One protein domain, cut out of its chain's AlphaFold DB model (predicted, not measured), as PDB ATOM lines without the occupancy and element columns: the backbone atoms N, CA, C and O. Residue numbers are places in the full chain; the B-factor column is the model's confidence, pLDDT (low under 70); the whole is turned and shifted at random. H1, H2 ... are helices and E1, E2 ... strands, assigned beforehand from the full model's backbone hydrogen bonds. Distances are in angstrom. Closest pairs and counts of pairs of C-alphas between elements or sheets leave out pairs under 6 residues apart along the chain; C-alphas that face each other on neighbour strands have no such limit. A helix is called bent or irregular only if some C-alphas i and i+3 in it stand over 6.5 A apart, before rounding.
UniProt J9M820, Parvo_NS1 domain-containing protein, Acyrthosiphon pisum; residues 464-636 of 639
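Overview. This is residues 464 to 636 of the 639 residues of the protein "Parvo_NS1 domain-containing protein" of Acyrthosiphon pisum (UniProt J9M820). A short parallel pair of strands, E2 and E3, lies at the middle, with H5 packed beside it and the longer strand E1 near E3. H3 stands at one end of the long axis, with H4 running from there back toward E1; H6 and the small hairpin E4 E5 make the other end, while H1 and H2 lie apart from the other named elements. The printed part has 173 residues, with six named helices and five named strands in the order H1 H2 H3 H4 E1 H5 E2 E3 H6 E4 E5; the class is mixed, helices and strands. It is compact, with a radius of gyration of the C-alphas of 17.6 A, and spans 44 by 39 by 31 A.

Along the chain. H1, residues 464 to 475, is 16.4 A long and begins at C-alpha 464 (25.514, 10.678, -4.463). H2 holds residues 479 to 485, 9.8 A. H3, residues 509 to 523, and H4, residues 528 to 542, each measure 20.9 A. E1 is residues 551 to 556, 16.4 A, beginning at (33.111, -11.877, 12.394). H5, residues 562 to 572, is 15.8 A. E2, residues 576 to 578, is 7.2 A, and E3, residues 598 to 602, is 13.0 A. H6, residues 608 to 619, is 17.0 A and irregular: C-alphas 609 and 612 are 7.3 A apart. E4, residues 623 to 625, is 6.6 A; E5, residues 633 to 635, is 6.5 A and ends at C-alpha 635 (23.902, -1.159, 10.630).

Arrangement. E2 and E3 are parallel at 29 degrees, with N 600 and O 577 2.9 A apart, within hydrogen-bond range. The closest C-alphas of H5 and E3 are Ala 570 and Leu 598, 6.8 A. E1 pairs with no named strand but is near E3. H3 and H5 are close but not clearly touching, Ala 516 to Phe 565 being the closest C-alphas at 7.2 A. H3 and H4 only just touch, with 3 pairs of C-alphas within 8 A, the closest Leu 520 and Ile 531 at 6.7 A. The closest C-alphas of H4 and E1 are Val 541 and Thr 551, 6.6 A. Those of E1 and H6 are Thr 551 and Leu 618, 5.9 A. Those of H6 and E4 are Leu 617 and Cys 623, 6.4 A. E4 and E5 form an antiparallel hairpin, with N 625 and O 633 2.8 A apart. Every O i to N i+4 pair is within hydrogen-bond range in H1, H2, H3 and H4, against 6 of 7 in H5 and 6 of 8 in H6.

Size, cuts and confidence. The C-alphas farthest apart, Asn 526 and Trp 629, are 49.9 A apart. The printed part has no cut; the links H2 to H3 and E2 to E3 are long. The mean pLDDT of the printed part is 81.3, and residues 496 to 503 and 628 to 636 are among those under 70.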
ATOM      1  N   GLU A 464      25.533  11.303  -5.793       66.62
ATOM      2  CA  GLU A 464      25.514  10.678  -4.463       66.62
ATOM      3  C   GLU A 464      24.405   9.616  -4.355       66.62
ATOM      4  O   GLU A 464      24.628   8.530  -3.815       66.62
ATOM      5  N   ARG A 465      23.218   9.893  -4.914       72.12
ATOM      6  CA  ARG A 465      22.090   8.951  -4.939       72.12
ATOM      7  C   ARG A 465      22.388   7.720  -5.790       72.12
ATOM      8  O   ARG A 465      22.114   6.611  -5.337       72.12
ATOM      9  N   ASP A 466      22.946   7.891  -6.981       70.69
ATOM     10  CA  ASP A 466      23.264   6.779  -7.878       70.69
ATOM     11  C   ASP A 466      24.390   5.905  -7.308       70.69
ATOM     12  O   ASP A 466      24.287   4.676  -7.333       70.69
ATOM     13  N   LEU A 467      25.412   6.515  -6.694       70.38
ATOM     14  CA  LEU A 467      26.450   5.802  -5.945       70.38
ATOM     15  C   LEU A 467      25.867   5.041  -4.748       70.38
ATOM     16  O   LEU A 467      26.243   3.892  -4.515       70.38
ATOM     17  N   GLU A 468      24.919   5.623  -4.008       72.50
ATOM     18  CA  GLU A 468      24.228   4.944  -2.908       72.50
ATOM     19  C   GLU A 468      23.367   3.762  -3.406       72.50
ATOM     20  O   GLU A 468      23.449   2.662  -2.853       72.50
ATOM     21  N   LEU A 469      22.610   3.927  -4.495       75.25
ATOM     22  CA  LEU A 469      21.833   2.843  -5.113       75.25
ATOM     23  C   LEU A 469      22.733   1.720  -5.656       75.25
ATOM     24  O   LEU A 469      22.408   0.538  -5.514       75.25
ATOM     25  N   TRP A 470      23.885   2.062  -6.235       77.81
ATOM     26  CA  TRP A 470      24.871   1.094  -6.719       77.81
ATOM     27  C   TRP A 470      25.553   0.349  -5.564       77.81
ATOM     28  O   TRP A 470      25.685  -0.874  -5.609       77.81
ATOM     29  N   THR A 471      25.869   1.054  -4.476       76.94
ATOM     30  CA  THR A 471      26.384   0.497  -3.214       76.94
ATOM     31  C   THR A 471      25.418  -0.548  -2.637       76.94
ATOM     32  O   THR A 471      25.834  -1.664  -2.307       76.94
ATOM     33  N   ILE A 472      24.115  -0.233  -2.591       76.69
ATOM     34  CA  ILE A 472      23.047  -1.160  -2.177       76.69
ATOM     35  C   ILE A 472      22.969  -2.364  -3.130       76.69
ATOM     36  O   ILE A 472      22.892  -3.504  -2.674       76.69
ATOM     37  N   LYS A 473      23.049  -2.147  -4.449       79.50
ATOM     38  CA  LYS A 473      23.044  -3.230  -5.448       79.50
ATOM     39  C   LYS A 473      24.214  -4.205  -5.238       79.50
ATOM     40  O   LYS A 473      23.978  -5.411  -5.194       79.50
ATOM     41  N   ILE A 474      25.436  -3.696  -5.054       82.06
ATOM     42  CA  ILE A 474      26.652  -4.497  -4.811       82.06
ATOM     43  C   ILE A 474      26.574  -5.257  -3.480       82.06
ATOM     44  O   ILE A 474      27.028  -6.396  -3.389       82.06
ATOM     45  N   MET A 475      25.962  -4.674  -2.442       79.31
ATOM     46  CA  MET A 475      25.794  -5.338  -1.143       79.31
ATOM     47  C   MET A 475      25.097  -6.708  -1.274       79.31
ATOM     48  O   MET A 475      25.447  -7.645  -0.551       79.31
ATOM     49  N   HIS A 476      24.170  -6.837  -2.229       81.69
ATOM     50  CA  HIS A 476      23.408  -8.057  -2.513       81.69
ATOM     51  C   HIS A 476      24.047  -9.003  -3.547       81.69
ATOM     52  O   HIS A 476      23.479 -10.062  -3.811       81.69
ATOM     53  N   TRP A 477      25.206  -8.672  -4.125       85.62
ATOM     54  CA  TRP A 477      25.886  -9.546  -5.088       85.62
ATOM     55  C   TRP A 477      26.417 -10.826  -4.434       85.62
ATOM     56  O   TRP A 477      26.892 -10.823  -3.298       85.62
ATOM     57  N   THR A 478      26.355 -11.937  -5.160       87.81
ATOM     58  CA  THR A 478      27.057 -13.180  -4.816       87.81
ATOM     59  C   THR A 478      28.486 -13.148  -5.360       87.81
ATOM     60  O   THR A 478      28.789 -12.382  -6.277       87.81
ATOM     61  N   LEU A 479      29.367 -14.040  -4.890       86.56
ATOM     62  CA  LEU A 479      30.697 -14.224  -5.495       86.56
ATOM     63  C   LEU A 479      30.638 -14.506  -7.006       86.56
ATOM     64  O   LEU A 479      31.555 -14.132  -7.735       86.56
ATOM     65  N   LYS A 480      29.556 -15.130  -7.493       88.88
ATOM     66  CA  LYS A 480      29.334 -15.361  -8.924       88.88
ATOM     67  C   LYS A 480      29.020 -14.066  -9.676       88.88
ATOM     68  O   LYS A 480      29.431 -13.932 -10.823       88.88
ATOM     69  N   ASP A 481      28.330 -13.117  -9.053       90.81
ATOM     70  CA  ASP A 481      28.020 -11.826  -9.676       90.81
ATOM     71  C   ASP A 481      29.274 -10.952  -9.778       90.81
ATOM     72  O   ASP A 481      29.517 -10.378 -10.836       90.81
ATOM     73  N   PHE A 482      30.135 -10.952  -8.751       89.00
ATOM     74  CA  PHE A 482      31.476 -10.358  -8.844       89.00
ATOM     75  C   PHE A 482      32.343 -11.056  -9.907       89.00
ATOM     76  O   PHE A 482      32.963 -10.388 -10.727       89.00
ATOM     77  N   ASP A 483      32.358 -12.394  -9.949       88.25
ATOM     78  CA  ASP A 483      33.072 -13.171 -10.975       88.25
ATOM     79  C   ASP A 483      32.591 -12.840 -12.401       88.25
ATOM     80  O   ASP A 483      33.401 -12.742 -13.316       88.25
ATOM     81  N   ASN A 484      31.287 -12.628 -12.599       91.00
ATOM     82  CA  ASN A 484      30.739 -12.172 -13.878       91.00
ATOM     83  C   ASN A 484      31.125 -10.713 -14.178       91.00
ATOM     84  O   ASN A 484      31.474 -10.403 -15.312       91.00
ATOM     85  N   TYR A 485      31.081  -9.829 -13.176       88.75
ATOM     86  CA  TYR A 485      31.427  -8.412 -13.313       88.75
ATOM     87  C   TYR A 485      32.883  -8.216 -13.754       88.75
ATOM     88  O   TYR A 485      33.136  -7.511 -14.724       88.75
ATOM     89  N   TYR A 486      33.837  -8.905 -13.121       86.25
ATOM     90  CA  TYR A 486      35.260  -8.817 -13.479       86.25
ATOM     91  C   TYR A 486      35.655  -9.601 -14.746       86.25
ATOM     92  O   TYR A 486      36.825  -9.592 -15.118       86.25
ATOM     93  N   LYS A 487      34.705 -10.285 -15.398       86.69
ATOM     94  CA  LYS A 487      34.881 -10.928 -16.713       86.69
ATOM     95  C   LYS A 487      34.355 -10.098 -17.882       86.69
ATOM     96  O   LYS A 487      34.570 -10.497 -19.020       86.69
ATOM     97  N   ASP A 488      33.633  -9.004 -17.639       85.25
ATOM     98  CA  ASP A 488      33.303  -8.063 -18.713       85.25
ATOM     99  C   ASP A 488      34.605  -7.353 -19.120       85.25
ATOM    100  O   ASP A 488      35.188  -6.632 -18.313       85.25
ATOM    101  N   ASP A 489      35.057  -7.541 -20.364       81.38
ATOM    102  CA  ASP A 489      36.298  -6.957 -20.917       81.38
ATOM    103  C   ASP A 489      36.379  -5.426 -20.788       81.38
ATOM    104  O   ASP A 489      37.439  -4.815 -20.954       81.38
ATOM    105  N   LYS A 490      35.237  -4.778 -20.547       81.38
ATOM    106  CA  LYS A 490      35.111  -3.335 -20.368       81.38
ATOM    107  C   LYS A 490      35.127  -2.908 -18.889       81.38
ATOM    108  O   LYS A 490      34.932  -1.719 -18.621       81.38
ATOM    109  N   VAL A 491      35.269  -3.834 -17.938       76.62
ATOM    110  CA  VAL A 491      35.454  -3.567 -16.505       76.62
ATOM    111  C   VAL A 491      36.947  -3.605 -16.200       76.62
ATOM    112  O   VAL A 491      37.586  -4.650 -16.246       76.62
ATOM    113  N   TYR A 492      37.500  -2.446 -15.852       72.31
ATOM    114  CA  TYR A 492      38.899  -2.298 -15.458       72.31
ATOM    115  C   TYR A 492      38.942  -2.041 -13.948       72.31
ATOM    116  O   TYR A 492      38.727  -0.903 -13.524       72.31
ATOM    117  N   PRO A 493      39.120  -3.083 -13.115       66.25
ATOM    118  CA  PRO A 493      39.058  -2.930 -11.671       66.25
ATOM    119  C   PRO A 493      40.210  -2.068 -11.155       66.25
ATOM    120  O   PRO A 493      41.376  -2.305 -11.466       66.25
ATOM    121  N   TYR A 494      39.870  -1.080 -10.332       64.88
ATOM    122  CA  TYR A 494      40.819  -0.148  -9.743       64.88
ATOM    123  C   TYR A 494      40.663  -0.166  -8.219       64.88
ATOM    124  O   TYR A 494      39.810   0.496  -7.641       64.88
ATOM    125  N   PHE A 495      41.481  -0.987  -7.572       71.12
ATOM    126  CA  PHE A 495      41.466  -1.280  -6.143       71.12
ATOM    127  C   PHE A 495      42.370  -0.330  -5.332       71.12
ATOM    128  O   PHE A 495      43.498  -0.677  -4.991       71.12
ATOM    129  N   ASN A 496      41.874   0.871  -5.004       63.47
ATOM    130  CA  ASN A 496      42.530   1.833  -4.092       63.47
ATOM    131  C   ASN A 496      43.967   2.268  -4.461       63.47
ATOM    132  O   ASN A 496      44.716   2.769  -3.620       63.47
ATOM    133  N   ALA A 497      44.360   2.126  -5.725       60.44
ATOM    134  CA  ALA A 497      45.579   2.734  -6.242       60.44
ATOM    135  C   ALA A 497      45.474   4.267  -6.316       60.44
ATOM    136  O   ALA A 497      44.394   4.836  -6.466       60.44
ATOM    137  N   TYR A 498      46.620   4.946  -6.347       56.00
ATOM    138  CA  TYR A 498      46.708   6.398  -6.587       56.00
ATOM    139  C   TYR A 498      47.464   6.748  -7.883       56.00
ATOM    140  O   TYR A 498      47.917   7.874  -8.064       56.00
ATOM    141  N   ASN A 499      47.616   5.788  -8.801       57.41
ATOM    142  CA  ASN A 499      48.366   5.941 -10.047       57.41
ATOM    143  C   ASN A 499      47.542   5.414 -11.236       57.41
ATOM    144  O   ASN A 499      47.056   4.287 -11.222       57.41
ATOM    145  N   ARG A 500      47.408   6.250 -12.274       54.28
ATOM    146  CA  ARG A 500      46.552   6.019 -13.450       54.28
ATOM    147  C   ARG A 500      47.032   4.896 -14.376       54.28
ATOM    148  O   ARG A 500      46.246   4.442 -15.201       54.28
ATOM    149  N   ASN A 501      48.291   4.470 -14.284       64.00
ATOM    150  CA  ASN A 501      48.816   3.389 -15.116       64.00
ATOM    151  C   ASN A 501      48.667   2.033 -14.402       64.00
ATOM    152  O   ASN A 501      49.497   1.684 -13.564       64.00
ATOM    153  N   LEU A 502      47.614   1.286 -14.753       63.75
ATOM    154  CA  LEU A 502      47.259  -0.016 -14.169       63.75
ATOM    155  C   LEU A 502      48.442  -1.000 -14.120       63.75
ATOM    156  O   LEU A 502      48.683  -1.607 -13.074       63.75
ATOM    157  N   ASP A 503      49.209  -1.093 -15.210       68.75
ATOM    158  CA  ASP A 503      50.322  -2.041 -15.375       68.75
ATOM    159  C   ASP A 503      51.526  -1.731 -14.465       68.75
ATOM    160  O   ASP A 503      52.400  -2.574 -14.269       68.75
ATOM    161  N   LEU A 504      51.582  -0.521 -13.896       70.12
ATOM    162  CA  LEU A 504      52.603  -0.111 -12.928       70.12
ATOM    163  C   LEU A 504      52.151  -0.260 -11.469       70.12
ATOM    164  O   LEU A 504      52.961  -0.019 -10.572       70.12
ATOM    165  N   VAL A 505      50.885  -0.611 -11.214       72.81
ATOM    166  CA  VAL A 505      50.335  -0.673  -9.850       72.81
ATOM    167  C   VAL A 505      49.951  -2.081  -9.425       72.81
ATOM    168  O   VAL A 505      50.230  -2.461  -8.288       72.81
ATOM    169  N   TYR A 506      49.339  -2.860 -10.314       80.00
ATOM    170  CA  TYR A 506      48.910  -4.218  -9.996       80.00
ATOM    171  C   TYR A 506      49.803  -5.248 -10.674       80.00
ATOM    172  O   TYR A 506      50.166  -5.125 -11.843       80.00
ATOM    173  N   TYR A 507      50.115  -6.317  -9.944       85.00
ATOM    174  CA  TYR A 507      50.606  -7.535 -10.571       85.00
ATOM    175  C   TYR A 507      49.498  -8.137 -11.446       85.00
ATOM    176  O   TYR A 507      48.308  -7.971 -11.172       85.00
ATOM    177  N   ASN A 508      49.879  -8.891 -12.478       85.81
ATOM    178  CA  ASN A 508      48.910  -9.710 -13.204       85.81
ATOM    179  C   ASN A 508      48.298 -10.787 -12.275       85.81
ATOM    180  O   ASN A 508      48.794 -11.035 -11.171       85.81
ATOM    181  N   VAL A 509      47.203 -11.415 -12.713       83.94
ATOM    182  CA  VAL A 509      46.445 -12.379 -11.894       83.94
ATOM    183  C   VAL A 509      47.310 -13.569 -11.464       83.94
ATOM    184  O   VAL A 509      47.281 -13.938 -10.293       83.94
ATOM    185  N   ASP A 510      48.118 -14.126 -12.370       88.44
ATOM    186  CA  ASP A 510      48.948 -15.306 -12.099       88.44
ATOM    187  C   ASP A 510      50.039 -15.018 -11.055       88.44
ATOM    188  O   ASP A 510      50.243 -15.793 -10.121       88.44
ATOM    189  N   GLU A 511      50.703 -13.866 -11.167       91.00
ATOM    190  CA  GLU A 511      51.724 -13.418 -10.218       91.00
ATOM    191  C   GLU A 511      51.107 -13.041  -8.862       91.00
ATOM    192  O   GLU A 511      51.636 -13.420  -7.816       91.00
ATOM    193  N   SER A 512      49.941 -12.383  -8.859       89.19
ATOM    194  CA  SER A 512      49.177 -12.095  -7.634       89.19
ATOM    195  C   SER A 512      48.808 -13.382  -6.890       89.19
ATOM    196  O   SER A 512      48.985 -13.481  -5.675       89.19
ATOM    197  N   LEU A 513      48.339 -14.393  -7.627       88.81
ATOM    198  CA  LEU A 513      47.982 -15.712  -7.108       88.81
ATOM    199  C   LEU A 513      49.210 -16.451  -6.568       88.81
ATOM    200  O   LEU A 513      49.149 -17.014  -5.473       88.81
ATOM    201  N   ARG A 514      50.340 -16.412  -7.290       95.06
ATOM    202  CA  ARG A 514      51.612 -16.995  -6.840       95.06
ATOM    203  C   ARG A 514      52.062 -16.383  -5.512       95.06
ATOM    204  O   ARG A 514      52.348 -17.127  -4.575       95.06
ATOM    205  N   ILE A 515      52.060 -15.052  -5.408       93.50
ATOM    206  CA  ILE A 515      52.444 -14.320  -4.191       93.50
ATOM    207  C   ILE A 515      51.492 -14.639  -3.028       93.50
ATOM    208  O   ILE A 515      51.954 -14.933  -1.925       93.50
ATOM    209  N   ALA A 516      50.175 -14.628  -3.256       91.81
ATOM    210  CA  ALA A 516      49.186 -14.939  -2.220       91.81
ATOM    211  C   ALA A 516      49.321 -16.385  -1.704       91.81
ATOM    212  O   ALA A 516      49.282 -16.623  -0.496       91.81
ATOM    213  N   ASN A 517      49.543 -17.348  -2.602       93.56
ATOM    214  CA  ASN A 517      49.775 -18.744  -2.242       93.56
ATOM    215  C   ASN A 517      51.099 -18.934  -1.475       93.56
ATOM    216  O   ASN A 517      51.120 -19.638  -0.469       93.56
ATOM    217  N   GLU A 518      52.187 -18.274  -1.888       95.06
ATOM    218  CA  GLU A 518      53.465 -18.285  -1.154       95.06
ATOM    219  C   GLU A 518      53.334 -17.677   0.253       95.06
ATOM    220  O   GLU A 518      53.871 -18.235   1.213       95.06
ATOM    221  N   LEU A 519      52.573 -16.586   0.405       93.38
ATOM    222  CA  LEU A 519      52.285 -15.976   1.704       93.38
ATOM    223  C   LEU A 519      51.503 -16.927   2.622       93.38
ATOM    224  O   LEU A 519      51.885 -17.103   3.779       93.38
ATOM    225  N   LEU A 520      50.439 -17.562   2.120       93.00
ATOM    226  CA  LEU A 520      49.641 -18.510   2.904       93.00
ATOM    227  C   LEU A 520      50.452 -19.760   3.277       93.00
ATOM    228  O   LEU A 520      50.442 -20.163   4.439       93.00
ATOM    229  N   LEU A 521      51.217 -20.330   2.342       94.50
ATOM    230  CA  LEU A 521      52.129 -21.444   2.627       94.50
ATOM    231  C   LEU A 521      53.153 -21.077   3.706       94.50
ATOM    232  O   LEU A 521      53.403 -21.883   4.597       94.50
ATOM    233  N   TYR A 522      53.693 -19.857   3.693       92.94
ATOM    234  CA  TYR A 522      54.596 -19.392   4.746       92.94
ATOM    235  C   TYR A 522      53.893 -19.204   6.107       92.94
ATOM    236  O   TYR A 522      54.421 -19.652   7.124       92.94
ATOM    237  N   GLN A 523      52.701 -18.592   6.147       91.06
ATOM    238  CA  GLN A 523      51.953 -18.357   7.396       91.06
ATOM    239  C   GLN A 523      51.451 -19.644   8.071       91.06
ATOM    240  O   GLN A 523      51.338 -19.693   9.297       91.06
ATOM    241  N   PHE A 524      51.168 -20.684   7.282       92.50
ATOM    242  CA  PHE A 524      50.660 -21.976   7.750       92.50
ATOM    243  C   PHE A 524      51.703 -23.107   7.677       92.50
ATOM    244  O   PHE A 524      51.332 -24.276   7.658       92.50
ATOM    245  N   GLU A 525      53.002 -22.785   7.636       94.00
ATOM    246  CA  GLU A 525      54.108 -23.762   7.720       94.00
ATOM    247  C   GLU A 525      54.037 -24.883   6.653       94.00
ATOM    248  O   GLU A 525      54.379 -26.040   6.886       94.00
ATOM    249  N   ASN A 526      53.598 -24.523   5.444       93.62
ATOM    250  CA  ASN A 526      53.283 -25.389   4.299       93.62
ATOM    251  C   ASN A 526      52.120 -26.381   4.513       93.62
ATOM    252  O   ASN A 526      51.873 -27.231   3.652       93.62
ATOM    253  N   ASN A 527      51.356 -26.263   5.603       94.62
ATOM    254  CA  ASN A 527      50.166 -27.072   5.841       94.62
ATOM    255  C   ASN A 527      48.991 -26.602   4.959       94.62
ATOM    256  O   ASN A 527      48.215 -25.712   5.317       94.62
ATOM    257  N   LYS A 528      48.852 -27.246   3.794       93.81
ATOM    258  CA  LYS A 528      47.784 -26.987   2.814       93.81
ATOM    259  C   LYS A 528      46.373 -27.230   3.356       93.81
ATOM    260  O   LYS A 528      45.451 -26.534   2.944       93.81
ATOM    261  N   GLU A 529      46.200 -28.177   4.276       94.81
ATOM    262  CA  GLU A 529      44.895 -28.493   4.869       94.81
ATOM    263  C   GLU A 529      44.420 -27.347   5.779       94.81
ATOM    264  O   GLU A 529      43.289 -26.872   5.667       94.81
ATOM    265  N   ASN A 530      45.325 -26.794   6.592       93.31
ATOM    266  CA  ASN A 530      45.039 -25.616   7.412       93.31
ATOM    267  C   ASN A 530      44.699 -24.378   6.567       93.31
ATOM    268  O   ASN A 530      43.817 -23.614   6.969       93.31
ATOM    269  N   ILE A 531      45.354 -24.202   5.411       93.94
ATOM    270  CA  ILE A 531      45.043 -23.140   4.437       93.94
ATOM    271  C   ILE A 531      43.651 -23.351   3.835       93.94
ATOM    272  O   ILE A 531      42.860 -22.412   3.814       93.94
ATOM    273  N   TYR A 532      43.325 -24.574   3.403       94.25
ATOM    274  CA  TYR A 532      41.997 -24.923   2.889       94.25
ATOM    275  C   TYR A 532      40.900 -24.581   3.910       94.25
ATOM    276  O   TYR A 532      39.950 -23.871   3.574       94.25
ATOM    277  N   TYR A 533      41.055 -25.002   5.172       94.12
ATOM    278  CA  TYR A 533      40.082 -24.675   6.217       94.12
ATOM    279  C   TYR A 533      40.004 -23.168   6.476       94.12
ATOM    280  O   TYR A 533      38.910 -22.639   6.594       94.12
ATOM    281  N   PHE A 534      41.134 -22.459   6.503       93.69
ATOM    282  CA  PHE A 534      41.157 -21.006   6.698       93.69
ATOM    283  C   PHE A 534      40.433 -20.235   5.579       93.69
ATOM    284  O   PHE A 534      39.645 -19.335   5.863       93.69
ATOM    285  N   LEU A 535      40.653 -20.602   4.313       93.56
ATOM    286  CA  LEU A 535      39.954 -20.000   3.173       93.56
ATOM    287  C   LEU A 535      38.461 -20.361   3.167       93.56
ATOM    288  O   LEU A 535      37.627 -19.517   2.840       93.56
ATOM    289  N   THR A 536      38.120 -21.581   3.585       92.31
ATOM    290  CA  THR A 536      36.729 -22.021   3.770       92.31
ATOM    291  C   THR A 536      36.039 -21.223   4.882       92.31
ATOM    292  O   THR A 536      34.916 -20.766   4.690       92.31
ATOM    293  N   ASP A 537      36.715 -20.981   6.009       90.88
ATOM    294  CA  ASP A 537      36.215 -20.152   7.113       90.88
ATOM    295  C   ASP A 537      35.983 -18.699   6.653       90.88
ATOM    296  O   ASP A 537      34.924 -18.135   6.922       90.88
ATOM    297  N   ILE A 538      36.915 -18.111   5.889       91.56
ATOM    298  CA  ILE A 538      36.749 -16.776   5.281       91.56
ATOM    299  C   ILE A 538      35.500 -16.723   4.392       91.56
ATOM    300  O   ILE A 538      34.699 -15.800   4.525       91.56
ATOM    301  N   LEU A 539      35.314 -17.705   3.504       89.56
ATOM    302  CA  LEU A 539      34.151 -17.777   2.615       89.56
ATOM    303  C   LEU A 539      32.839 -17.950   3.392       89.56
ATOM    304  O   LEU A 539      31.875 -17.232   3.133       89.56
ATOM    305  N   ASN A 540      32.821 -18.842   4.385       88.25
ATOM    306  CA  ASN A 540      31.664 -19.082   5.249       88.25
ATOM    307  C   ASN A 540      31.242 -17.833   6.027       88.25
ATOM    308  O   ASN A 540      30.044 -17.603   6.199       88.25
ATOM    309  N   VAL A 541      32.214 -17.036   6.482       87.50
ATOM    310  CA  VAL A 541      31.966 -15.733   7.104       87.50
ATOM    311  C   VAL A 541      31.413 -14.773   6.044       87.50
ATOM    312  O   VAL A 541      30.270 -14.350   6.183       87.50
ATOM    313  N   ILE A 542      32.143 -14.509   4.949       86.12
ATOM    314  CA  ILE A 542      31.788 -13.541   3.882       86.12
ATOM    315  C   ILE A 542      30.389 -13.749   3.289       86.12
ATOM    316  O   ILE A 542      29.626 -12.786   3.166       86.12
ATOM    317  N   ASP A 543      30.044 -14.988   2.937       83.69
ATOM    318  CA  ASP A 543      28.735 -15.340   2.374       83.69
ATOM    319  C   ASP A 543      27.713 -15.757   3.450       83.69
ATOM    320  O   ASP A 543      26.589 -16.151   3.134       83.69
ATOM    321  N   LYS A 544      28.060 -15.561   4.733       78.38
ATOM    322  CA  LYS A 544      27.169 -15.649   5.905       78.38
ATOM    323  C   LYS A 544      26.521 -17.026   6.065       78.38
ATOM    324  O   LYS A 544      25.385 -17.142   6.522       78.38
ATOM    325  N   HIS A 545      27.241 -18.082   5.691       83.69
ATOM    326  CA  HIS A 545      26.763 -19.462   5.780       83.69
ATOM    327  C   HIS A 545      26.587 -19.946   7.226       83.69
ATOM    328  O   HIS A 545      25.815 -20.875   7.463       83.69
ATOM    329  N   ILE A 546      27.271 -19.321   8.190       81.12
ATOM    330  CA  ILE A 546      27.208 -19.686   9.609       81.12
ATOM    331  C   ILE A 546      26.499 -18.565  10.397       81.12
ATOM    332  O   ILE A 546      27.040 -17.459  10.512       81.12
ATOM    333  N   PRO A 547      25.307 -18.813  10.977       74.31
ATOM    334  CA  PRO A 547      24.592 -17.807  11.758       74.31
ATOM    335  C   PRO A 547      25.387 -17.426  13.013       74.31
ATOM    336  O   PRO A 547      26.022 -18.271  13.643       74.31
ATOM    337  N   LYS A 548      25.339 -16.140  13.392       74.19
ATOM    338  CA  LYS A 548      26.111 -15.554  14.510       74.19
ATOM    339  C   LYS A 548      27.639 -15.690  14.393       74.19
ATOM    340  O   LYS A 548      28.348 -15.518  15.379       74.19
ATOM    341  N   CYS A 549      28.151 -15.975  13.195       82.31
ATOM    342  CA  CYS A 549      29.576 -15.962  12.876       82.31
ATOM    343  C   CYS A 549      29.826 -15.013  11.689       82.31
ATOM    344  O   CYS A 549      30.314 -15.401  10.635       82.31
ATOM    345  N   ASN A 550      29.442 -13.743  11.858       84.75
ATOM    346  CA  ASN A 550      29.653 -12.666  10.880       84.75
ATOM    347  C   ASN A 550      31.023 -11.969  11.035       84.75
ATOM    348  O   ASN A 550      31.251 -10.924  10.425       84.75
ATOM    349  N   THR A 551      31.888 -12.512  11.899       88.62
ATOM    350  CA  THR A 551      33.111 -11.877  12.394       88.62
ATOM    351  C   THR A 551      34.289 -12.844  12.318       88.62
ATOM    352  O   THR A 551      34.217 -13.939  12.874       88.62
ATOM    353  N   LEU A 552      35.404 -12.414  11.720       90.38
ATOM    354  CA  LEU A 552      36.676 -13.146  11.734       90.38
ATOM    355  C   LEU A 552      37.770 -12.290  12.386       90.38
ATOM    356  O   LEU A 552      38.101 -11.219  11.883       90.38
ATOM    357  N   ALA A 553      38.344 -12.766  13.494       90.94
ATOM    358  CA  ALA A 553      39.440 -12.101  14.198       90.94
ATOM    359  C   ALA A 553      40.784 -12.777  13.882       90.94
ATOM    360  O   ALA A 553      40.980 -13.960  14.164       90.94
ATOM    361  N   ILE A 554      41.718 -12.013  13.314       90.31
ATOM    362  CA  ILE A 554      43.030 -12.480  12.853       90.31
ATOM    363  C   ILE A 554      44.120 -11.883  13.736       90.31
ATOM    364  O   ILE A 554      44.518 -10.728  13.569       90.31
ATOM    365  N   LEU A 555      44.623 -12.694  14.665       89.06
ATOM    366  CA  LEU A 555      45.716 -12.341  15.564       89.06
ATOM    367  C   LEU A 555      47.040 -12.886  15.017       89.06
ATOM    368  O   LEU A 555      47.225 -14.101  14.972       89.06
ATOM    369  N   ALA A 556      47.976 -12.003  14.664       85.44
ATOM    370  CA  ALA A 556      49.349 -12.373  14.297       85.44
ATOM    371  C   ALA A 556      50.337 -11.262  14.709       85.44
ATOM    372  O   ALA A 556      49.904 -10.128  14.934       85.44
ATOM    373  N   PRO A 557      51.654 -11.521  14.761       86.69
ATOM    374  CA  PRO A 557      52.655 -10.464  14.908       86.69
ATOM    375  C   PRO A 557      52.519  -9.331  13.859       86.69
ATOM    376  O   PRO A 557      51.919  -9.527  12.788       86.69
ATOM    377  N   PRO A 558      53.052  -8.127  14.138       85.19
ATOM    378  CA  PRO A 558      53.146  -7.062  13.141       85.19
ATOM    379  C   PRO A 558      54.004  -7.499  11.944       85.19
ATOM    380  O   PRO A 558      54.927  -8.299  12.080       85.19
ATOM    381  N   ASN A 559      53.697  -6.961  10.760       85.50
ATOM    382  CA  ASN A 559      54.371  -7.261   9.487       85.50
ATOM    383  C   ASN A 559      54.288  -8.718   8.971       85.50
ATOM    384  O   ASN A 559      54.897  -9.027   7.952       85.50
ATOM    385  N   GLU A 560      53.469  -9.595   9.565       86.00
ATOM    386  CA  GLU A 560      53.186 -10.955   9.046       86.00
ATOM    387  C   GLU A 560      52.186 -10.967   7.856       86.00
ATOM    388  O   GLU A 560      51.484 -11.943   7.616       86.00
ATOM    389  N   GLY A 561      52.076  -9.867   7.099       87.19
ATOM    390  CA  GLY A 561      51.278  -9.809   5.862       87.19
ATOM    391  C   GLY A 561      49.749  -9.790   6.021       87.19
ATOM    392  O   GLY A 561      49.052  -9.935   5.022       87.19
ATOM    393  N   LYS A 562      49.211  -9.579   7.235       87.62
ATOM    394  CA  LYS A 562      47.752  -9.545   7.480       87.62
ATOM    395  C   LYS A 562      47.017  -8.552   6.564       87.62
ATOM    396  O   LYS A 562      46.153  -8.973   5.802       87.62
ATOM    397  N   ASN A 563      47.384  -7.266   6.605       88.06
ATOM    398  CA  ASN A 563      46.767  -6.221   5.776       88.06
ATOM    399  C   ASN A 563      46.956  -6.540   4.287       88.06
ATOM    400  O   ASN A 563      45.992  -6.577   3.542       88.06
ATOM    401  N   TYR A 564      48.170  -6.933   3.882       88.50
ATOM    402  CA  TYR A 564      48.478  -7.313   2.498       88.50
ATOM    403  C   TYR A 564      47.520  -8.376   1.921       88.50
ATOM    404  O   TYR A 564      47.156  -8.304   0.751       88.50
ATOM    405  N   PHE A 565      47.083  -9.341   2.737       91.50
ATOM    406  CA  PHE A 565      46.077 -10.325   2.334       91.50
ATOM    407  C   PHE A 565      44.640  -9.779   2.423       91.50
ATOM    408  O   PHE A 565      43.872  -9.898   1.467       91.50
ATOM    409  N   PHE A 566      44.253  -9.178   3.551       91.31
ATOM    410  CA  PHE A 566      42.862  -8.773   3.790       91.31
ATOM    411  C   PHE A 566      42.426  -7.512   3.036       91.31
ATOM    412  O   PHE A 566      41.258  -7.428   2.666       91.31
ATOM    413  N   ASP A 567      43.335  -6.591   2.724       88.31
ATOM    414  CA  ASP A 567      43.054  -5.414   1.894       88.31
ATOM    415  C   ASP A 567      42.717  -5.838   0.455       88.31
ATOM    416  O   ASP A 567      41.805  -5.283  -0.159       88.31
ATOM    417  N   ALA A 568      43.384  -6.878  -0.066       88.00
ATOM    418  CA  ALA A 568      43.073  -7.468  -1.370       88.00
ATOM    419  C   ALA A 568      41.706  -8.179  -1.365       88.00
ATOM    420  O   ALA A 568      40.894  -7.965  -2.267       88.00
ATOM    421  N   VAL A 569      41.418  -8.967  -0.319       89.44
ATOM    422  CA  VAL A 569      40.101  -9.607  -0.128       89.44
ATOM    423  C   VAL A 569      38.990  -8.560  -0.018       89.44
ATOM    424  O   VAL A 569      37.935  -8.739  -0.617       89.44
ATOM    425  N   ALA A 570      39.209  -7.463   0.707       88.94
ATOM    426  CA  ALA A 570      38.205  -6.420   0.884       88.94
ATOM    427  C   ALA A 570      37.978  -5.589  -0.381       88.94
ATOM    428  O   ALA A 570      36.828  -5.370  -0.770       88.94
ATOM    429  N   SER A 571      39.058  -5.198  -1.062       86.19
ATOM    430  CA  SER A 571      38.985  -4.412  -2.296       86.19
ATOM    431  C   SER A 571      38.223  -5.141  -3.405       86.19
ATOM    432  O   SER A 571      37.467  -4.506  -4.137       86.19
ATOM    433  N   PHE A 572      38.321  -6.475  -3.477       86.12
ATOM    434  CA  PHE A 572      37.534  -7.291  -4.411       86.12
ATOM    435  C   PHE A 572      36.013  -7.078  -4.294       86.12
ATOM    436  O   PHE A 572      35.309  -7.155  -5.303       86.12
ATOM    437  N   PHE A 573      35.486  -6.774  -3.103       85.06
ATOM    438  CA  PHE A 573      34.049  -6.537  -2.923       85.06
ATOM    439  C   PHE A 573      33.596  -5.128  -3.317       85.06
ATOM    440  O   PHE A 573      32.387  -4.903  -3.359       85.06
ATOM    441  N   ILE A 574      34.526  -4.209  -3.623       83.50
ATOM    442  CA  ILE A 574      34.320  -2.780  -3.942       83.50
ATOM    443  C   ILE A 574      33.687  -2.011  -2.770       83.50
ATOM    444  O   ILE A 574      34.289  -1.117  -2.183       83.50
ATOM    445  N   ASN A 575      32.477  -2.401  -2.377       82.69
ATOM    446  CA  ASN A 575      31.719  -1.853  -1.269       82.69
ATOM    447  C   ASN A 575      32.124  -2.465   0.089       82.69
ATOM    448  O   ASN A 575      31.332  -3.156   0.748       82.69
ATOM    449  N   TYR A 576      33.354  -2.177   0.517       86.88
ATOM    450  CA  TYR A 576      33.769  -2.342   1.910       86.88
ATOM    451  C   TYR A 576      33.849  -0.989   2.641       86.88
ATOM    452  O   TYR A 576      33.702   0.076   2.029       86.88
ATOM    453  N   GLY A 577      34.004  -1.023   3.962       86.31
ATOM    454  CA  GLY A 577      34.291   0.152   4.789       86.31
ATOM    455  C   GLY A 577      35.271  -0.168   5.912       86.31
ATOM    456  O   GLY A 577      35.675  -1.321   6.080       86.31
ATOM    457  N   CYS A 578      35.628   0.843   6.696       85.94
ATOM    458  CA  CYS A 578      36.521   0.698   7.839       85.94
ATOM    459  C   CYS A 578      35.808   1.088   9.142       85.94
ATOM    460  O   CYS A 578      34.894   1.911   9.137       85.94
ATOM    461  N   LEU A 579      36.210   0.507  10.275       85.06
ATOM    462  CA  LEU A 579      35.844   1.049  11.590       85.06
ATOM    463  C   LEU A 579      36.942   1.986  12.093       85.06
ATOM    464  O   LEU A 579      38.115   1.616  12.141       85.06
ATOM    465  N   GLY A 580      36.541   3.188  12.508       81.12
ATOM    466  CA  GLY A 580      37.421   4.123  13.202       81.12
ATOM    467  C   GLY A 580      37.582   3.787  14.687       81.12
ATOM    468  O   GLY A 580      36.932   2.892  15.228       81.12
ATOM    469  N   THR A 581      38.422   4.552  15.386       81.12
ATOM    470  CA  THR A 581      38.595   4.428  16.841       81.12
ATOM    471  C   THR A 581      37.295   4.767  17.576       81.12
ATOM    472  O   THR A 581      36.795   5.895  17.484       81.12
ATOM    473  N   ALA A 582      36.769   3.805  18.337       77.50
ATOM    474  CA  ALA A 582      35.519   3.930  19.085       77.50
ATOM    475  C   ALA A 582      35.789   4.436  20.512       77.50
ATOM    476  O   ALA A 582      35.884   3.666  21.468       77.50
ATOM    477  N   ASN A 583      35.937   5.751  20.662       76.88
ATOM    478  CA  ASN A 583      36.147   6.425  21.949       76.88
ATOM    479  C   ASN A 583      34.911   7.256  22.359       76.88
ATOM    480  O   ASN A 583      33.940   7.358  21.607       76.88
ATOM    481  N   LYS A 584      34.906   7.846  23.560       69.50
ATOM    482  CA  LYS A 584      33.781   8.651  24.081       69.50
ATOM    483  C   LYS A 584      33.486   9.921  23.279       69.50
ATOM    484  O   LYS A 584      32.394  10.465  23.408       69.50
ATOM    485  N   THR A 585      34.448  10.428  22.511       70.38
ATOM    486  CA  THR A 585      34.302  11.672  21.737       70.38
ATOM    487  C   THR A 585      33.872  11.421  20.289       70.38
ATOM    488  O   THR A 585      33.318  12.318  19.656       70.38
ATOM    489  N   ASN A 586      34.063  10.206  19.768       77.00
ATOM    490  CA  ASN A 586      33.727   9.819  18.402       77.00
ATOM    491  C   ASN A 586      32.448   8.967  18.327       77.00
ATOM    492  O   ASN A 586      32.491   7.758  18.101       77.00
ATOM    493  N   ASN A 587      31.291   9.625  18.398       72.19
ATOM    494  CA  ASN A 587      29.979   8.995  18.172       72.19
ATOM    495  C   ASN A 587      29.746   8.527  16.714       72.19
ATOM    496  O   ASN A 587      28.660   8.055  16.392       72.19
ATOM    497  N   PHE A 588      30.733   8.683  15.824       80.12
ATOM    498  CA  PHE A 588      30.660   8.357  14.397       80.12
ATOM    499  C   PHE A 588      31.674   7.273  13.982       80.12
ATOM    500  O   PHE A 588      31.901   7.081  12.791       80.12
ATOM    501  N   ALA A 589      32.272   6.542  14.934       80.44
ATOM    502  CA  ALA A 589      33.275   5.500  14.663       80.44
ATOM    503  C   ALA A 589      32.793   4.402  13.690       80.44
ATOM    504  O   ALA A 589      33.585   3.889  12.902       80.44
ATOM    505  N   SER A 590      31.490   4.105  13.710       81.44
ATOM    506  CA  SER A 590      30.821   3.110  12.859       81.44
ATOM    507  C   SER A 590      30.218   3.691  11.566       81.44
ATOM    508  O   SER A 590      29.545   2.971  10.831       81.44
ATOM    509  N   MET A 591      30.410   4.987  11.271       81.44
ATOM    510  CA  MET A 591      29.745   5.682  10.153       81.44
ATOM    511  C   MET A 591      30.074   5.070   8.784       81.44
ATOM    512  O   MET A 591      29.179   4.919   7.954       81.44
ATOM    513  N   GLU A 592      31.330   4.685   8.560       80.38
ATOM    514  CA  GLU A 592      31.796   4.081   7.302       80.38
ATOM    515  C   GLU A 592      31.345   2.630   7.104       80.38
ATOM    516  O   GLU A 592      31.374   2.140   5.980       80.38
ATOM    517  N   ALA A 593      30.887   1.955   8.161       83.06
ATOM    518  CA  ALA A 593      30.371   0.589   8.103       83.06
ATOM    519  C   ALA A 593      28.894   0.513   7.653       83.06
ATOM    520  O   ALA A 593      28.408  -0.555   7.273       83.06
ATOM    521  N   ALA A 594      28.161   1.632   7.660       82.19
ATOM    522  CA  ALA A 594      26.758   1.662   7.251       82.19
ATOM    523  C   ALA A 594      26.589   1.392   5.740       82.19
ATOM    524  O   ALA A 594      27.150   2.093   4.902       82.19
ATOM    525  N   GLY A 595      25.767   0.396   5.383       75.25
ATOM    526  CA  GLY A 595      25.499   0.024   3.982       75.25
ATOM    527  C   GLY A 595      26.638  -0.732   3.283       75.25
ATOM    528  O   GLY A 595      26.628  -0.866   2.059       75.25
ATOM    529  N   LYS A 596      27.626  -1.221   4.042       83.56
ATOM    530  CA  LYS A 596      28.760  -1.991   3.523       83.56
ATOM    531  C   LYS A 596      28.481  -3.485   3.542       83.56
ATOM    532  O   LYS A 596      27.860  -3.991   4.477       83.56
ATOM    533  N   ARG A 597      28.988  -4.211   2.538       82.00
ATOM    534  CA  ARG A 597      28.986  -5.682   2.581       82.00
ATOM    535  C   ARG A 597      29.955  -6.159   3.656       82.00
ATOM    536  O   ARG A 597      29.570  -6.949   4.511       82.00
ATOM    537  N   LEU A 598      31.180  -5.645   3.587       87.12
ATOM    538  CA  LEU A 598      32.338  -6.019   4.390       87.12
ATOM    539  C   LEU A 598      32.882  -4.794   5.127       87.12
ATOM    540  O   LEU A 598      32.846  -3.683   4.605       87.12
ATOM    541  N   VAL A 599      33.426  -4.995   6.316       89.75
ATOM    542  CA  VAL A 599      34.057  -3.948   7.111       89.75
ATOM    543  C   VAL A 599      35.370  -4.479   7.672       89.75
ATOM    544  O   VAL A 599      35.400  -5.548   8.281       89.75
ATOM    545  N   LEU A 600      36.454  -3.736   7.461       90.50
ATOM    546  CA  LEU A 600      37.759  -4.012   8.054       90.50
ATOM    547  C   LEU A 600      37.961  -3.149   9.300       90.50
ATOM    548  O   LEU A 600      37.783  -1.934   9.278       90.50
ATOM    549  N   TRP A 601      38.394  -3.771  10.388       90.44
ATOM    550  CA  TRP A 601      38.840  -3.077  11.587       90.44
ATOM    551  C   TRP A 601      40.277  -3.494  11.885       90.44
ATOM    552  O   TRP A 601      40.537  -4.523  12.512       90.44
ATOM    553  N   ASN A 602      41.217  -2.718  11.350       86.81
ATOM    554  CA  ASN A 602      42.633  -2.878  11.645       86.81
ATOM    555  C   ASN A 602      42.944  -2.257  13.014       86.81
ATOM    556  O   ASN A 602      42.509  -1.140  13.280       86.81
ATOM    557  N   GLU A 603      43.699  -2.973  13.849       84.94
ATOM    558  CA  GLU A 603      44.127  -2.536  15.187       84.94
ATOM    559  C   GLU A 603      42.950  -2.025  16.052       84.94
ATOM    560  O   GLU A 603      42.901  -0.852  16.430       84.94
ATOM    561  N   PRO A 604      41.967  -2.903  16.358       83.44
ATOM    562  CA  PRO A 604      40.722  -2.534  17.023       83.44
ATOM    563  C   PRO A 604      40.967  -1.867  18.378       83.44
ATOM    564  O   PRO A 604      41.405  -2.504  19.336       83.44
ATOM    565  N   ASN A 605      40.627  -0.582  18.461       82.62
ATOM    566  CA  ASN A 605      40.758   0.237  19.660       82.62
ATOM    567  C   ASN A 605      39.391   0.826  20.034       82.62
ATOM    568  O   ASN A 605      38.776   1.555  19.246       82.62
ATOM    569  N   TYR A 606      38.911   0.482  21.230       84.31
ATOM    570  CA  TYR A 606      37.611   0.903  21.736       84.31
ATOM    571  C   TYR A 606      37.600   1.116  23.256       84.31
ATOM    572  O   TYR A 606      38.253   0.412  24.027       84.31
ATOM    573  N   GLU A 607      36.779   2.067  23.700       83.38
ATOM    574  CA  GLU A 607      36.478   2.276  25.115       83.38
ATOM    575  C   GLU A 607      35.376   1.336  25.627       83.38
ATOM    576  O   GLU A 607      34.463   0.949  24.894       83.38
ATOM    577  N   ALA A 608      35.398   1.047  26.934       81.38
ATOM    578  CA  ALA A 608      34.439   0.162  27.607       81.38
ATOM    579  C   ALA A 608      32.956   0.517  27.357       81.38
ATOM    580  O   ALA A 608      32.107  -0.374  27.333       81.38
ATOM    581  N   ASN A 609      32.642   1.796  27.122       80.12
ATOM    582  CA  ASN A 609      31.287   2.264  26.811       80.12
ATOM    583  C   ASN A 609      30.708   1.632  25.530       80.12
ATOM    584  O   ASN A 609      29.502   1.411  25.456       80.12
ATOM    585  N   HIS A 610      31.556   1.316  24.547       80.31
ATOM    586  CA  HIS A 610      31.147   0.785  23.241       80.31
ATOM    587  C   HIS A 610      31.033  -0.745  23.212       80.31
ATOM    588  O   HIS A 610      30.537  -1.308  22.242       80.31
ATOM    589  N   VAL A 611      31.422  -1.444  24.288       84.38
ATOM    590  CA  VAL A 611      31.437  -2.921  24.354       84.38
ATOM    591  C   VAL A 611      30.081  -3.548  24.024       84.38
ATOM    592  O   VAL A 611      30.041  -4.597  23.388       84.38
ATOM    593  N   ASN A 612      28.968  -2.938  24.437       82.75
ATOM    594  CA  ASN A 612      27.637  -3.497  24.173       82.75
ATOM    595  C   ASN A 612      27.180  -3.278  22.721       82.75
ATOM    596  O   ASN A 612      26.552  -4.166  22.152       82.75
ATOM    597  N   GLU A 613      27.532  -2.143  22.106       81.81
ATOM    598  CA  GLU A 613      27.276  -1.890  20.680       81.81
ATOM    599  C   GLU A 613      28.128  -2.815  19.806       81.81
ATOM    600  O   GLU A 613      27.623  -3.435  18.870       81.81
ATOM    601  N   LEU A 614      29.397  -3.002  20.180       84.25
ATOM    602  CA  LEU A 614      30.286  -3.965  19.542       84.25
ATOM    603  C   LEU A 614      29.760  -5.394  19.704       84.25
ATOM    604  O   LEU A 614      29.694  -6.107  18.716       84.25
ATOM    605  N   LYS A 615      29.300  -5.823  20.888       84.06
ATOM    606  CA  LYS A 615      28.675  -7.154  21.057       84.06
ATOM    607  C   LYS A 615      27.489  -7.377  20.121       84.06
ATOM    608  O   LYS A 615      27.382  -8.470  19.578       84.06
ATOM    609  N   ALA A 616      26.643  -6.366  19.917       83.25
ATOM    610  CA  ALA A 616      25.548  -6.441  18.953       83.25
ATOM    611  C   ALA A 616      26.091  -6.600  17.518       83.25
ATOM    612  O   ALA A 616      25.746  -7.554  16.826       83.25
ATOM    613  N   LEU A 617      27.028  -5.737  17.108       84.62
ATOM    614  CA  LEU A 617      27.648  -5.769  15.778       84.62
ATOM    615  C   LEU A 617      28.373  -7.100  15.480       84.62
ATOM    616  O   LEU A 617      28.168  -7.694  14.421       84.62
ATOM    617  N   LEU A 618      29.181  -7.587  16.428       84.25
ATOM    618  CA  LEU A 618      29.922  -8.855  16.353       84.25
ATOM    619  C   LEU A 618      29.023 -10.094  16.518       84.25
ATOM    620  O   LEU A 618      29.433 -11.201  16.183       84.25
ATOM    621  N   GLY A 619      27.828  -9.930  17.092       78.19
ATOM    622  CA  GLY A 619      26.825 -10.988  17.242       78.19
ATOM    623  C   GLY A 619      25.905 -11.134  16.029       78.19
ATOM    624  O   GLY A 619      25.229 -12.157  15.898       78.19
ATOM    625  N   GLY A 620      25.896 -10.133  15.143       76.00
ATOM    626  CA  GLY A 620      24.987 -10.052  14.004       76.00
ATOM    627  C   GLY A 620      23.643  -9.381  14.300       76.00
ATOM    628  O   GLY A 620      22.736  -9.459  13.474       76.00
ATOM    629  N   ASP A 621      23.506  -8.725  15.451       79.56
ATOM    630  CA  ASP A 621      22.308  -7.977  15.825       79.56
ATOM    631  C   ASP A 621      22.252  -6.615  15.104       79.56
ATOM    632  O   ASP A 621      23.270  -5.999  14.779       79.56
ATOM    633  N   SER A 622      21.043  -6.096  14.881       75.81
ATOM    634  CA  SER A 622      20.848  -4.774  14.273       75.81
ATOM    635  C   SER A 622      21.255  -3.650  15.234       75.81
ATOM    636  O   SER A 622      20.624  -3.469  16.277       75.81
ATOM    637  N   CYS A 623      22.248  -2.838  14.862       73.62
ATOM    638  CA  CYS A 623      22.681  -1.672  15.637       73.62
ATOM    639  C   CYS A 623      22.393  -0.342  14.912       73.62
ATOM    640  O   CYS A 623      22.195  -0.275  13.695       73.62
ATOM    641  N   ARG A 624      22.290   0.746  15.683       75.44
ATOM    642  CA  ARG A 624      21.996   2.095  15.171       75.44
ATOM    643  C   ARG A 624      23.298   2.855  14.970       75.44
ATOM    644  O   ARG A 624      24.056   3.012  15.916       75.44
ATOM    645  N   VAL A 625      23.510   3.381  13.769       74.25
ATOM    646  CA  VAL A 625      24.696   4.149  13.392       74.25
ATOM    647  C   VAL A 625      24.334   5.614  13.244       74.25
ATOM    648  O   VAL A 625      23.517   6.001  12.403       74.25
ATOM    649  N   SER A 626      25.004   6.449  14.029       73.69
ATOM    650  CA  SER A 626      25.021   7.883  13.777       73.69
ATOM    651  C   SER A 626      25.874   8.154  12.538       73.69
ATOM    652  O   SER A 626      27.022   7.727  12.455       73.69
ATOM    653  N   VAL A 627      25.308   8.871  11.570       71.31
ATOM    654  CA  VAL A 627      25.961   9.256  10.313       71.31
ATOM    655  C   VAL A 627      25.880  10.774  10.228       71.31
ATOM    656  O   VAL A 627      24.795  11.336  10.367       71.31
ATOM    657  N   LYS A 628      27.015  11.464  10.062       68.88
ATOM    658  CA  LYS A 628      27.034  12.936  10.030       68.88
ATOM    659  C   LYS A 628      26.114  13.441   8.914       68.88
ATOM    660  O   LYS A 628      26.174  12.934   7.798       68.88
ATOM    661  N   TRP A 629      25.288  14.439   9.233       55.41
ATOM    662  CA  TRP A 629      24.374  15.114   8.297       55.41
ATOM    663  C   TRP A 629      23.304  14.226   7.636       55.41
ATOM    664  O   TRP A 629      22.634  14.669   6.708       55.41
ATOM    665  N   LYS A 630      23.094  12.997   8.123       59.31
ATOM    666  CA  LYS A 630      22.013  12.109   7.676       59.31
ATOM    667  C   LYS A 630      21.191  11.640   8.878       59.31
ATOM    668  O   LYS A 630      21.686  11.596  10.003       59.31
ATOM    669  N   ASN A 631      19.934  11.264   8.639       46.69
ATOM    670  CA  ASN A 631      19.144  10.555   9.647       46.69
ATOM    671  C   ASN A 631      19.874   9.270  10.073       46.69
ATOM    672  O   ASN A 631      20.567   8.659   9.254       46.69
ATOM    673  N   VAL A 632      19.700   8.867  11.339       47.53
ATOM    674  CA  VAL A 632      20.312   7.657  11.918       47.53
ATOM    675  C   VAL A 632      20.102   6.475  10.974       47.53
ATOM    676  O   VAL A 632      18.966   6.098  10.686       47.53
ATOM    677  N   ARG A 633      21.205   5.901  10.488       48.38
ATOM    678  CA  ARG A 633      21.174   4.711   9.635       48.38
ATOM    679  C   ARG A 633      21.239   3.473  10.516       48.38
ATOM    680  O   ARG A 633      21.771   3.510  11.621       48.38
ATOM    681  N   PHE A 634      20.713   2.360  10.034       44.34
ATOM    682  CA  PHE A 634      20.867   1.082  10.717       44.34
ATOM    683  C   PHE A 634      22.069   0.350  10.123       44.34
ATOM    684  O   PHE A 634      22.102   0.107   8.915       44.34
ATOM    685  N   LEU A 635      23.033  -0.038  10.963       43.88
ATOM    686  CA  LEU A 635      23.902  -1.159  10.630       43.88
ATOM    687  C   LEU A 635      23.029  -2.398  10.773       43.88
ATOM    688  O   LEU A 635      22.762  -2.902  11.865       43.88
ATOM    689  N   CYS A 636      22.519  -2.839   9.634       40.03
ATOM    690  CA  CYS A 636      21.737  -4.048   9.533       40.03
ATOM    691  C   CYS A 636      22.637  -5.275   9.726       40.03
ATOM    692  O   CYS A 636      23.004  -5.961   8.774       40.03
TER     693      CYS A 636